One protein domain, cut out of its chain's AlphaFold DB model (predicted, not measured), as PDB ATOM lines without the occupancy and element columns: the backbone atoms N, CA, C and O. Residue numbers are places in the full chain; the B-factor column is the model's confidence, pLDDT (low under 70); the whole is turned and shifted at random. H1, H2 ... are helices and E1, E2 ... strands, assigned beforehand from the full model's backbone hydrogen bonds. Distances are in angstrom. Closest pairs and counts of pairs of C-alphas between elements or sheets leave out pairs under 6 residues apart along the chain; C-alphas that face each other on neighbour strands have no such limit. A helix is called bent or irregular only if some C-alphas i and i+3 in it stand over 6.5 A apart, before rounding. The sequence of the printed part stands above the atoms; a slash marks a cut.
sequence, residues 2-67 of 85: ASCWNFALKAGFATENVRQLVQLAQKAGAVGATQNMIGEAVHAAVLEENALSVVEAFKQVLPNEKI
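AT A GLANCE: This is residues 2 to 67 of the 85 residues of an uncharacterized protein of Candidatus Bathyarchaeota archaeon (UniProt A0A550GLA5). A short two-stranded hairpin, E1 and E2, has the helix H2 packed over one face, while H1 lies beside E1 at one end of the long axis and H3 packs on H2 at the other end. The printed part has 66 residues, with three named helices and two named strands in the order H1, H2, E1, E2, H3; the sheet, E1 - E2, is antiparallel and the class is mostly helix. The whole is compact, with a radius of gyration of the C-alphas of 11.2 A and spans of 32 by 23 by 16 A.

IN THESE COORDINATES: H1, residues 2 to 10, begins at C-alpha 2 (43.717, -31.627, 45.023) and is 12.3 A long. H2, residues 16 to 27, is 16.5 A long. E1, residues 32 to 35, and E2, residues 42 to 45, follow. H3, residues 48 to 59, is 17.7 A long and ends at C-alpha 59 (53.131, -51.332, 36.333); it is irregular, with C-alphas 49 and 52 7.3 A apart.

HOW THE PARTS SIT: H1 comes closest to E1 at the C-alphas of Trp 5 and Thr 34, 4.9 A apart. H1 and H2 are near each other, while H1 and H3 are apart. The closest C-alphas of H2 and E1 are those of Val 22 and Ala 33, 5.3 A; those of H2 and E2 are Val 18 and Val 42, 6.5 A. E1 and E2 form an antiparallel hairpin at 158 degrees, with N 34 and O 43, 3.0 A, and N 45 and O 32, 2.8 A, within hydrogen-bond range. Residues 21 to 25 of H2 touch residues 54 to 58 of H3, closest at the C-alphas of Ala 25 and Val 54, 5.4 A; the helices run opposite ways at a shallow tilt of 34 degrees, only just short of steep. Every O i to N i+4 pair is within hydrogen-bond range in H1 and H2, and 6 of 8 in H3.

THE WHOLE: The C-alphas of Gly 12 and Glu 49 are the two farthest apart, 32.7 A. The printed part has no cut and no long link. Its mean pLDDT is 96.6, and no printed residue is under 70.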
ATOM      1  N   ALA A   2      44.849 -31.330  44.125       95.00
ATOM      2  CA  ALA A   2      43.717 -31.627  45.023       95.00
ATOM      3  C   ALA A   2      42.343 -31.140  44.508       95.00
ATOM      4  O   ALA A   2      41.390 -31.915  44.492       95.00
ATOM      5  N   SER A   3      42.245 -29.899  44.014       96.75
ATOM      6  CA  SER A   3      40.990 -29.373  43.449       96.75
ATOM      7  C   SER A   3      40.526 -30.142  42.208       96.75
ATOM      8  O   SER A   3      39.334 -30.397  42.065       96.75
ATOM      9  N   CYS A   4      41.462 -30.557  41.344       96.69
ATOM     10  CA  CYS A   4      41.185 -31.365  40.152       96.69
ATOM     11  C   CYS A   4      40.664 -32.753  40.537       96.69
ATOM     12  O   CYS A   4      39.670 -33.215  39.986       96.69
ATOM     13  N   TRP A   5      41.284 -33.380  41.541       97.44
ATOM     14  CA  TRP A   5      40.840 -34.680  42.026       97.44
ATOM     15  C   TRP A   5      39.444 -34.611  42.652       97.44
ATOM     16  O   TRP A   5      38.568 -35.411  42.331       97.44
ATOM     17  N   ASN A   6      39.193 -33.591  43.476       97.50
ATOM     18  CA  ASN A   6      37.866 -33.332  44.032       97.50
ATOM     19  C   ASN A   6      36.820 -33.063  42.934       97.50
ATOM     20  O   ASN A   6      35.680 -33.503  43.068       97.50
ATOM     21  N   PHE A   7      37.192 -32.375  41.851       96.12
ATOM     22  CA  PHE A   7      36.318 -32.201  40.692       96.12
ATOM     23  C   PHE A   7      35.985 -33.547  40.036       96.12
ATOM     24  O   PHE A   7      34.807 -33.855  39.892       96.12
ATOM     25  N   ALA A   8      36.982 -34.379  39.717       96.62
ATOM     26  CA  ALA A   8      36.767 -35.686  39.085       96.62
ATOM     27  C   ALA A   8      35.861 -36.610  39.921       96.62
ATOM     28  O   ALA A   8      34.985 -37.287  39.379       96.62
ATOM     29  N   LEU A   9      36.025 -36.592  41.251       96.69
ATOM     30  CA  LEU A   9      35.163 -37.321  42.185       96.69
ATOM     31  C   LEU A   9      33.719 -36.805  42.165       96.69
ATOM     32  O   LEU A   9      32.787 -37.593  42.027       96.69
ATOM     33  N   LYS A  10      33.527 -35.487  42.301       97.12
ATOM     34  CA  LYS A  10      32.192 -34.874  42.415       97.12
ATOM     35  C   LYS A  10      31.429 -34.833  41.095       97.12
ATOM     36  O   LYS A  10      30.207 -34.904  41.111       97.12
ATOM     37  N   ALA A  11      32.137 -34.739  39.974       95.25
ATOM     38  CA  ALA A  11      31.555 -34.799  38.638       95.25
ATOM     39  C   ALA A  11      31.165 -36.229  38.220       95.25
ATOM     40  O   ALA A  11      30.516 -36.404  37.194       95.25
ATOM     41  N   GLY A  12      31.551 -37.254  38.994       94.38
ATOM     42  CA  GLY A  12      31.242 -38.654  38.693       94.38
ATOM     43  C   GLY A  12      32.139 -39.286  37.624       94.38
ATOM     44  O   GLY A  12      31.816 -40.359  37.127       94.38
ATOM     45  N   PHE A  13      33.263 -38.654  37.273       94.56
ATOM     46  CA  PHE A  13      34.197 -39.172  36.265       94.56
ATOM     47  C   PHE A  13      35.171 -40.213  36.820       94.56
ATOM     48  O   PHE A  13      35.637 -41.078  36.079       94.56
ATOM     49  N   ALA A  14      35.469 -40.144  38.121       96.00
ATOM     50  CA  ALA A  14      36.439 -41.016  38.769       96.00
ATOM     51  C   ALA A  14      35.885 -42.438  38.983       96.00
ATOM     52  O   ALA A  14      35.322 -42.738  40.046       96.00
ATOM     53  N   THR A  15      36.083 -43.300  37.981       96.38
ATOM     54  CA  THR A  15      35.850 -44.753  38.050       96.38
ATOM     55  C   THR A  15      36.737 -45.414  39.110       96.38
ATOM     56  O   THR A  15      37.682 -44.807  39.620       96.38
ATOM     57  N   GLU A  16      36.461 -46.675  39.446       96.69
ATOM     58  CA  GLU A  16      37.273 -47.403  40.428       96.69
ATOM     59  C   GLU A  16      38.729 -47.576  39.967       96.69
ATOM     60  O   GLU A  16      39.649 -47.343  40.746       96.69
ATOM     61  N   ASN A  17      38.950 -47.842  38.675       96.50
ATOM     62  CA  ASN A  17      40.290 -47.929  38.085       96.50
ATOM     63  C   ASN A  17      41.068 -46.611  38.252       96.50
ATOM     64  O   ASN A  17      42.238 -46.600  38.643       96.50
ATOM     65  N   VAL A  18      40.407 -45.475  38.000       97.00
ATOM     66  CA  VAL A  18      40.997 -44.139  38.177       97.00
ATOM     67  C   VAL A  18      41.337 -43.887  39.648       97.00
ATOM     68  O   VAL A  18      42.427 -43.396  39.953       97.00
ATOM     69  N   ARG A  19      40.437 -44.242  40.575       97.44
ATOM     70  CA  ARG A  19      40.672 -44.108  42.023       97.44
ATOM     71  C   ARG A  19      41.869 -44.941  42.470       97.44
ATOM     72  O   ARG A  19      42.716 -44.421  43.196       97.44
ATOM     73  N   GLN A  20      41.967 -46.183  42.002       97.75
ATOM     74  CA  GLN A  20      43.084 -47.075  42.301       97.75
ATOM     75  C   GLN A  20      44.416 -46.487  41.818       97.75
ATOM     76  O   GLN A  20      45.369 -46.415  42.594       97.75
ATOM     77  N   LEU A  21      44.478 -45.995  40.577       97.50
ATOM     78  CA  LEU A  21      45.687 -45.373  40.029       97.50
ATOM     79  C   LEU A  21      46.098 -44.109  40.797       97.50
ATOM     80  O   LEU A  21      47.273 -43.950  41.131       97.50
ATOM     81  N   VAL A  22      45.152 -43.230  41.145       97.94
ATOM     82  CA  VAL A  22      45.452 -42.032  41.953       97.94
ATOM     83  C   VAL A  22      46.021 -42.418  43.322       97.94
ATOM     84  O   VAL A  22      47.010 -41.826  43.760       97.94
ATOM     85  N   GLN A  23      45.452 -43.433  43.978       98.19
ATOM     86  CA  GLN A  23      45.956 -43.923  45.263       98.19
ATOM     87  C   GLN A  23      47.358 -44.535  45.151       98.19
ATOM     88  O   GLN A  23      48.195 -44.283  46.019       98.19
ATOM     89  N   LEU A  24      47.629 -45.318  44.100       98.25
ATOM     90  CA  LEU A  24      48.955 -45.893  43.846       98.25
ATOM     91  C   LEU A  24      50.008 -44.793  43.678       98.25
ATOM     92  O   LEU A  24      51.040 -44.835  44.345       98.25
ATOM     93  N   ALA A  25      49.718 -43.766  42.873       98.19
ATOM     94  CA  ALA A  25      50.628 -42.638  42.677       98.19
ATOM     95  C   ALA A  25      50.920 -41.887  43.986       98.19
ATOM     96  O   ALA A  25      52.074 -41.588  44.289       98.19
ATOM     97  N   GLN A  26      49.884 -41.602  44.785       97.88
ATOM     98  CA  GLN A  26      50.035 -40.912  46.071       97.88
ATOM     99  C   GLN A  26      50.894 -41.717  47.052       97.88
ATOM    100  O   GLN A  26      51.805 -41.163  47.664       97.88
ATOM    101  N   LYS A  27      50.653 -43.030  47.167       98.31
ATOM    102  CA  LYS A  27      51.448 -43.925  48.026       98.31
ATOM    103  C   LYS A  27      52.902 -44.044  47.565       98.31
ATOM    104  O   LYS A  27      53.784 -44.188  48.403       98.31
ATOM    105  N   ALA A  28      53.143 -43.965  46.259       98.25
ATOM    106  CA  ALA A  28      54.472 -44.060  45.662       98.25
ATOM    107  C   ALA A  28      55.290 -42.754  45.721       98.25
ATOM    108  O   ALA A  28      56.443 -42.750  45.289       98.25
ATOM    109  N   GLY A  29      54.728 -41.664  46.262       98.06
ATOM    110  CA  GLY A  29      55.440 -40.400  46.478       98.06
ATOM    111  C   GLY A  29      55.160 -39.307  45.443       98.06
ATOM    112  O   GLY A  29      55.961 -38.379  45.301       98.06
ATOM    113  N   ALA A  30      54.047 -39.387  44.706       98.19
ATOM    114  CA  ALA A  30      53.620 -38.292  43.838       98.19
ATOM    115  C   ALA A  30      53.251 -37.036  44.648       98.19
ATOM    116  O   ALA A  30      52.556 -37.114  45.659       98.19
ATOM    117  N   VAL A  31      53.630 -35.858  44.138       98.00
ATOM    118  CA  VAL A  31      53.203 -34.550  44.675       98.00
ATOM    119  C   VAL A  31      51.683 -34.397  44.557       98.00
ATOM    120  O   VAL A  31      51.024 -33.793  45.402       98.00
ATOM    121  N   GLY A  32      51.099 -34.966  43.503       97.88
ATOM    122  CA  GLY A  32      49.660 -35.142  43.380       97.88
ATOM    123  C   GLY A  32      49.292 -35.906  42.118       97.88
ATOM    124  O   GLY A  32      50.053 -35.926  41.158       97.88
ATOM    125  N   ALA A  33      48.110 -36.514  42.115       97.88
ATOM    126  CA  ALA A  33      47.580 -37.252  40.977       97.88
ATOM    127  C   ALA A  33      46.084 -36.975  40.812       97.88
ATOM    128  O   ALA A  33      45.385 -36.699  41.791       97.88
ATOM    129  N   THR A  34      45.607 -37.014  39.573       97.69
ATOM    130  CA  THR A  34      44.196 -36.827  39.227       97.69
ATOM    131  C   THR A  34      43.899 -37.451  37.867       97.69
ATOM    132  O   THR A  34      44.802 -37.725  37.077       97.69
ATOM    133  N   GLN A  35      42.618 -37.661  37.588       96.81
ATOM    134  CA  GLN A  35      42.149 -38.066  36.270       96.81
ATOM    135  C   GLN A  35      42.487 -37.006  35.209       96.81
ATOM    136  O   GLN A  35      42.299 -35.810  35.452       96.81
ATOM    137  N   ASN A  36      42.923 -37.442  34.027       92.25
ATOM    138  CA  ASN A  36      42.895 -36.619  32.819       92.25
ATOM    139  C   ASN A  36      41.434 -36.349  32.458       92.25
ATOM    140  O   ASN A  36      40.681 -37.297  32.283       92.25
ATOM    141  N   MET A  37      41.058 -35.073  32.331       81.12
ATOM    142  CA  MET A  37      39.674 -34.581  32.208       81.12
ATOM    143  C   MET A  37      38.651 -35.550  31.582       81.12
ATOM    144  O   MET A  37      37.594 -35.752  32.170       81.12
ATOM    145  N   ILE A  38      38.942 -36.131  30.411       85.00
ATOM    146  CA  ILE A  38      38.076 -37.104  29.730       85.00
ATOM    147  C   ILE A  38      38.840 -38.415  29.513       85.00
ATOM    148  O   ILE A  38      39.964 -38.409  29.009       85.00
ATOM    149  N   GLY A  39      38.181 -39.534  29.831       89.38
ATOM    150  CA  GLY A  39      38.697 -40.895  29.661       89.38
ATOM    151  C   GLY A  39      39.239 -41.519  30.950       89.38
ATOM    152  O   GLY A  39      39.409 -40.850  31.971       89.38
ATOM    153  N   GLU A  40      39.508 -42.825  30.907       93.06
ATOM    154  CA  GLU A  40      40.175 -43.553  31.994       93.06
ATOM    155  C   GLU A  40      41.695 -43.408  31.874       93.06
ATOM    156  O   GLU A  40      42.407 -44.305  31.425       93.06
ATOM    157  N   ALA A  41      42.193 -42.234  32.250       95.00
ATOM    158  CA  ALA A  41      43.617 -41.950  32.325       95.00
ATOM    159  C   ALA A  41      43.911 -41.092  33.557       95.00
ATOM    160  O   ALA A  41      43.101 -40.253  33.952       95.00
ATOM    161  N   VAL A  42      45.080 -41.294  34.159       97.19
ATOM    162  CA  VAL A  42      45.558 -40.539  35.321       97.19
ATOM    163  C   VAL A  42      46.880 -39.886  34.960       97.19
ATOM    164  O   VAL A  42      47.744 -40.520  34.359       97.19
ATOM    165  N   HIS A  43      47.045 -38.631  35.362       97.00
ATOM    166  CA  HIS A  43      48.345 -37.981  35.365       97.00
ATOM    167  C   HIS A  43      48.765 -37.666  36.800       97.00
ATOM    168  O   HIS A  43      47.944 -37.315  37.653       97.00
ATOM    169  N   ALA A  44      50.062 -37.810  37.060       97.75
ATOM    170  CA  ALA A  44      50.676 -37.534  38.348       97.75
ATOM    171  C   ALA A  44      51.806 -36.517  38.172       97.75
ATOM    172  O   ALA A  44      52.652 -36.660  37.294       97.75
ATOM    173  N   ALA A  45      51.816 -35.488  39.016       97.88
ATOM    174  CA  ALA A  45      52.968 -34.620  39.193       97.88
ATOM    175  C   ALA A  45      53.900 -35.271  40.219       97.88
ATOM    176  O   ALA A  45      53.477 -35.601  41.329       97.88
ATOM    177  N   VAL A  46      55.157 -35.463  39.839       98.12
ATOM    178  CA  VAL A  46      56.155 -36.204  40.617       98.12
ATOM    179  C   VAL A  46      57.456 -35.412  40.660       98.12
ATOM    180  O   VAL A  46      57.766 -34.686  39.716       98.12
ATOM    181  N   LEU A  47      58.204 -35.546  41.754       98.12
ATOM    182  CA  LEU A  47      59.606 -35.133  41.784       98.12
ATOM    183  C   LEU A  47      60.448 -36.171  41.026       98.12
ATOM    184  O   LEU A  47      60.057 -37.340  40.948       98.12
ATOM    185  N   GLU A  48      61.571 -35.752  40.441       97.38
ATOM    186  CA  GLU A  48      62.384 -36.599  39.551       97.38
ATOM    187  C   GLU A  48      62.899 -37.848  40.283       97.38
ATOM    188  O   GLU A  48      62.836 -38.950  39.737       97.38
ATOM    189  N   GLU A  49      63.276 -37.713  41.557       97.75
ATOM    190  CA  GLU A  49      63.714 -38.818  42.415       97.75
ATOM    191  C   GLU A  49      62.625 -39.874  42.677       97.75
ATOM    192  O   GLU A  49      62.941 -41.043  42.895       97.75
ATOM    193  N   ASN A  50      61.345 -39.494  42.594       98.06
ATOM    194  CA  ASN A  50      60.207 -40.386  42.838       98.06
ATOM    195  C   ASN A  50      59.589 -40.931  41.542       98.06
ATOM    196  O   ASN A  50      58.689 -41.770  41.600       98.06
ATOM    197  N   ALA A  51      60.048 -40.480  40.369       97.44
ATOM    198  CA  ALA A  51      59.440 -40.841  39.090       97.44
ATOM    199  C   ALA A  51      59.452 -42.359  38.851       97.44
ATOM    200  O   ALA A  51      58.425 -42.930  38.484       97.44
ATOM    201  N   LEU A  52      60.580 -43.026  39.128       97.81
ATOM    202  CA  LEU A  52      60.697 -44.482  38.993       97.81
ATOM    203  C   LEU A  52      59.742 -45.227  39.934       97.81
ATOM    204  O   LEU A  52      59.059 -46.146  39.496       97.81
ATOM    205  N   SER A  53      59.636 -44.798  41.195       98.38
ATOM    206  CA  SER A  53      58.718 -45.392  42.180       98.38
ATOM    207  C   SER A  53      57.263 -45.354  41.698       98.38
ATOM    208  O   SER A  53      56.550 -46.357  41.751       98.38
ATOM    209  N   VAL A  54      56.825 -44.213  41.156       98.44
ATOM    210  CA  VAL A  54      55.459 -44.049  40.632       98.44
ATOM    211  C   VAL A  54      55.229 -44.896  39.377       98.44
ATOM    212  O   VAL A  54      54.167 -45.505  39.244       98.44
ATOM    213  N   VAL A  55      56.218 -44.992  38.484       98.25
ATOM    214  CA  VAL A  55      56.148 -45.874  37.307       98.25
ATOM    215  C   VAL A  55      56.008 -47.336  37.730       98.25
ATOM    216  O   VAL A  55      55.105 -48.016  37.243       98.25
ATOM    217  N   GLU A  56      56.830 -47.814  38.666       98.38
ATOM    218  CA  GLU A  56      56.735 -49.190  39.172       98.38
ATOM    219  C   GLU A  56      55.397 -49.460  39.875       98.38
ATOM    220  O   GLU A  56      54.837 -50.546  39.732       98.38
ATOM    221  N   ALA A  57      54.825 -48.470  40.566       98.25
ATOM    222  CA  ALA A  57      53.488 -48.593  41.144       98.25
ATOM    223  C   ALA A  57      52.400 -48.749  40.067       98.25
ATOM    224  O   ALA A  57      51.498 -49.571  40.220       98.25
ATOM    225  N   PHE A  58      52.485 -48.009  38.957       97.94
ATOM    226  CA  PHE A  58      51.539 -48.149  37.844       97.94
ATOM    227  C   PHE A  58      51.673 -49.482  37.106       97.94
ATOM    228  O   PHE A  58      50.653 -50.062  36.731       97.94
ATOM    229  N   LYS A  59      52.890 -50.020  36.964       98.06
ATOM    230  CA  LYS A  59      53.131 -51.332  36.333       98.06
ATOM    231  C   LYS A  59      52.440 -52.502  37.036       98.06
ATOM    232  O   LYS A  59      52.249 -53.549  36.429       98.06
ATOM    233  N   GLN A  60      52.032 -52.336  38.295       96.50
ATOM    234  CA  GLN A  60      51.270 -53.354  39.031       96.50
ATOM    235  C   GLN A  60      49.875 -53.593  38.435       96.50
ATOM    236  O   GLN A  60      49.284 -54.643  38.678       96.50
ATOM    237  N   VAL A  61      49.334 -52.616  37.698       96.44
ATOM    238  CA  VAL A  61      47.948 -52.632  37.199       96.44
ATOM    239  C   VAL A  61      47.809 -52.212  35.733       96.44
ATOM    240  O   VAL A  61      46.741 -52.389  35.153       96.44
ATOM    241  N   LEU A  62      48.864 -51.668  35.118       97.00
ATOM    242  CA  LEU A  62      48.892 -51.258  33.714       97.00
ATOM    243  C   LEU A  62      50.055 -51.921  32.968       97.00
ATOM    244  O   LEU A  62      51.134 -52.086  33.539       97.00
ATOM    245  N   PRO A  63      49.885 -52.235  31.674       96.94
ATOM    246  CA  PRO A  63      51.000 -52.647  30.836       96.94
ATOM    247  C   PRO A  63      51.925 -51.452  30.540       96.94
ATOM    248  O   PRO A  63      51.494 -50.293  30.524       96.94
ATOM    249  N   ASN A  64      53.209 -51.733  30.299       95.56
ATOM    250  CA  ASN A  64      54.262 -50.716  30.193       95.56
ATOM    251  C   ASN A  64      53.975 -49.658  29.116       95.56
ATOM    252  O   ASN A  64      54.223 -48.475  29.332       95.56
ATOM    253  N   GLU A  65      53.411 -50.055  27.977       96.94
ATOM    254  CA  GLU A  65      53.092 -49.174  26.849       96.94
ATOM    255  C   GLU A  65      51.977 -48.155  27.143       96.94
ATOM    256  O   GLU A  65      51.756 -47.232  26.357       96.94
ATOM    257  N   LYS A  66      51.262 -48.304  28.264       96.69
ATOM    258  CA  LYS A  66      50.242 -47.352  28.730       96.69
ATOM    259  C   LYS A  66      50.781 -46.352  29.752       96.69
ATOM    260  O   LYS A  66      50.024 -45.498  30.209       96.69
ATOM    261  N   ILE A  67      52.066 -46.433  30.099       97.62
ATOM    262  CA  ILE A  67      52.715 -45.546  31.063       97.62
ATOM    263  C   ILE A  67      53.672 -44.627  30.307       97.62
ATOM    264  O   ILE A  67      54.621 -45.076  29.671       97.62
TER     265      ILE A  67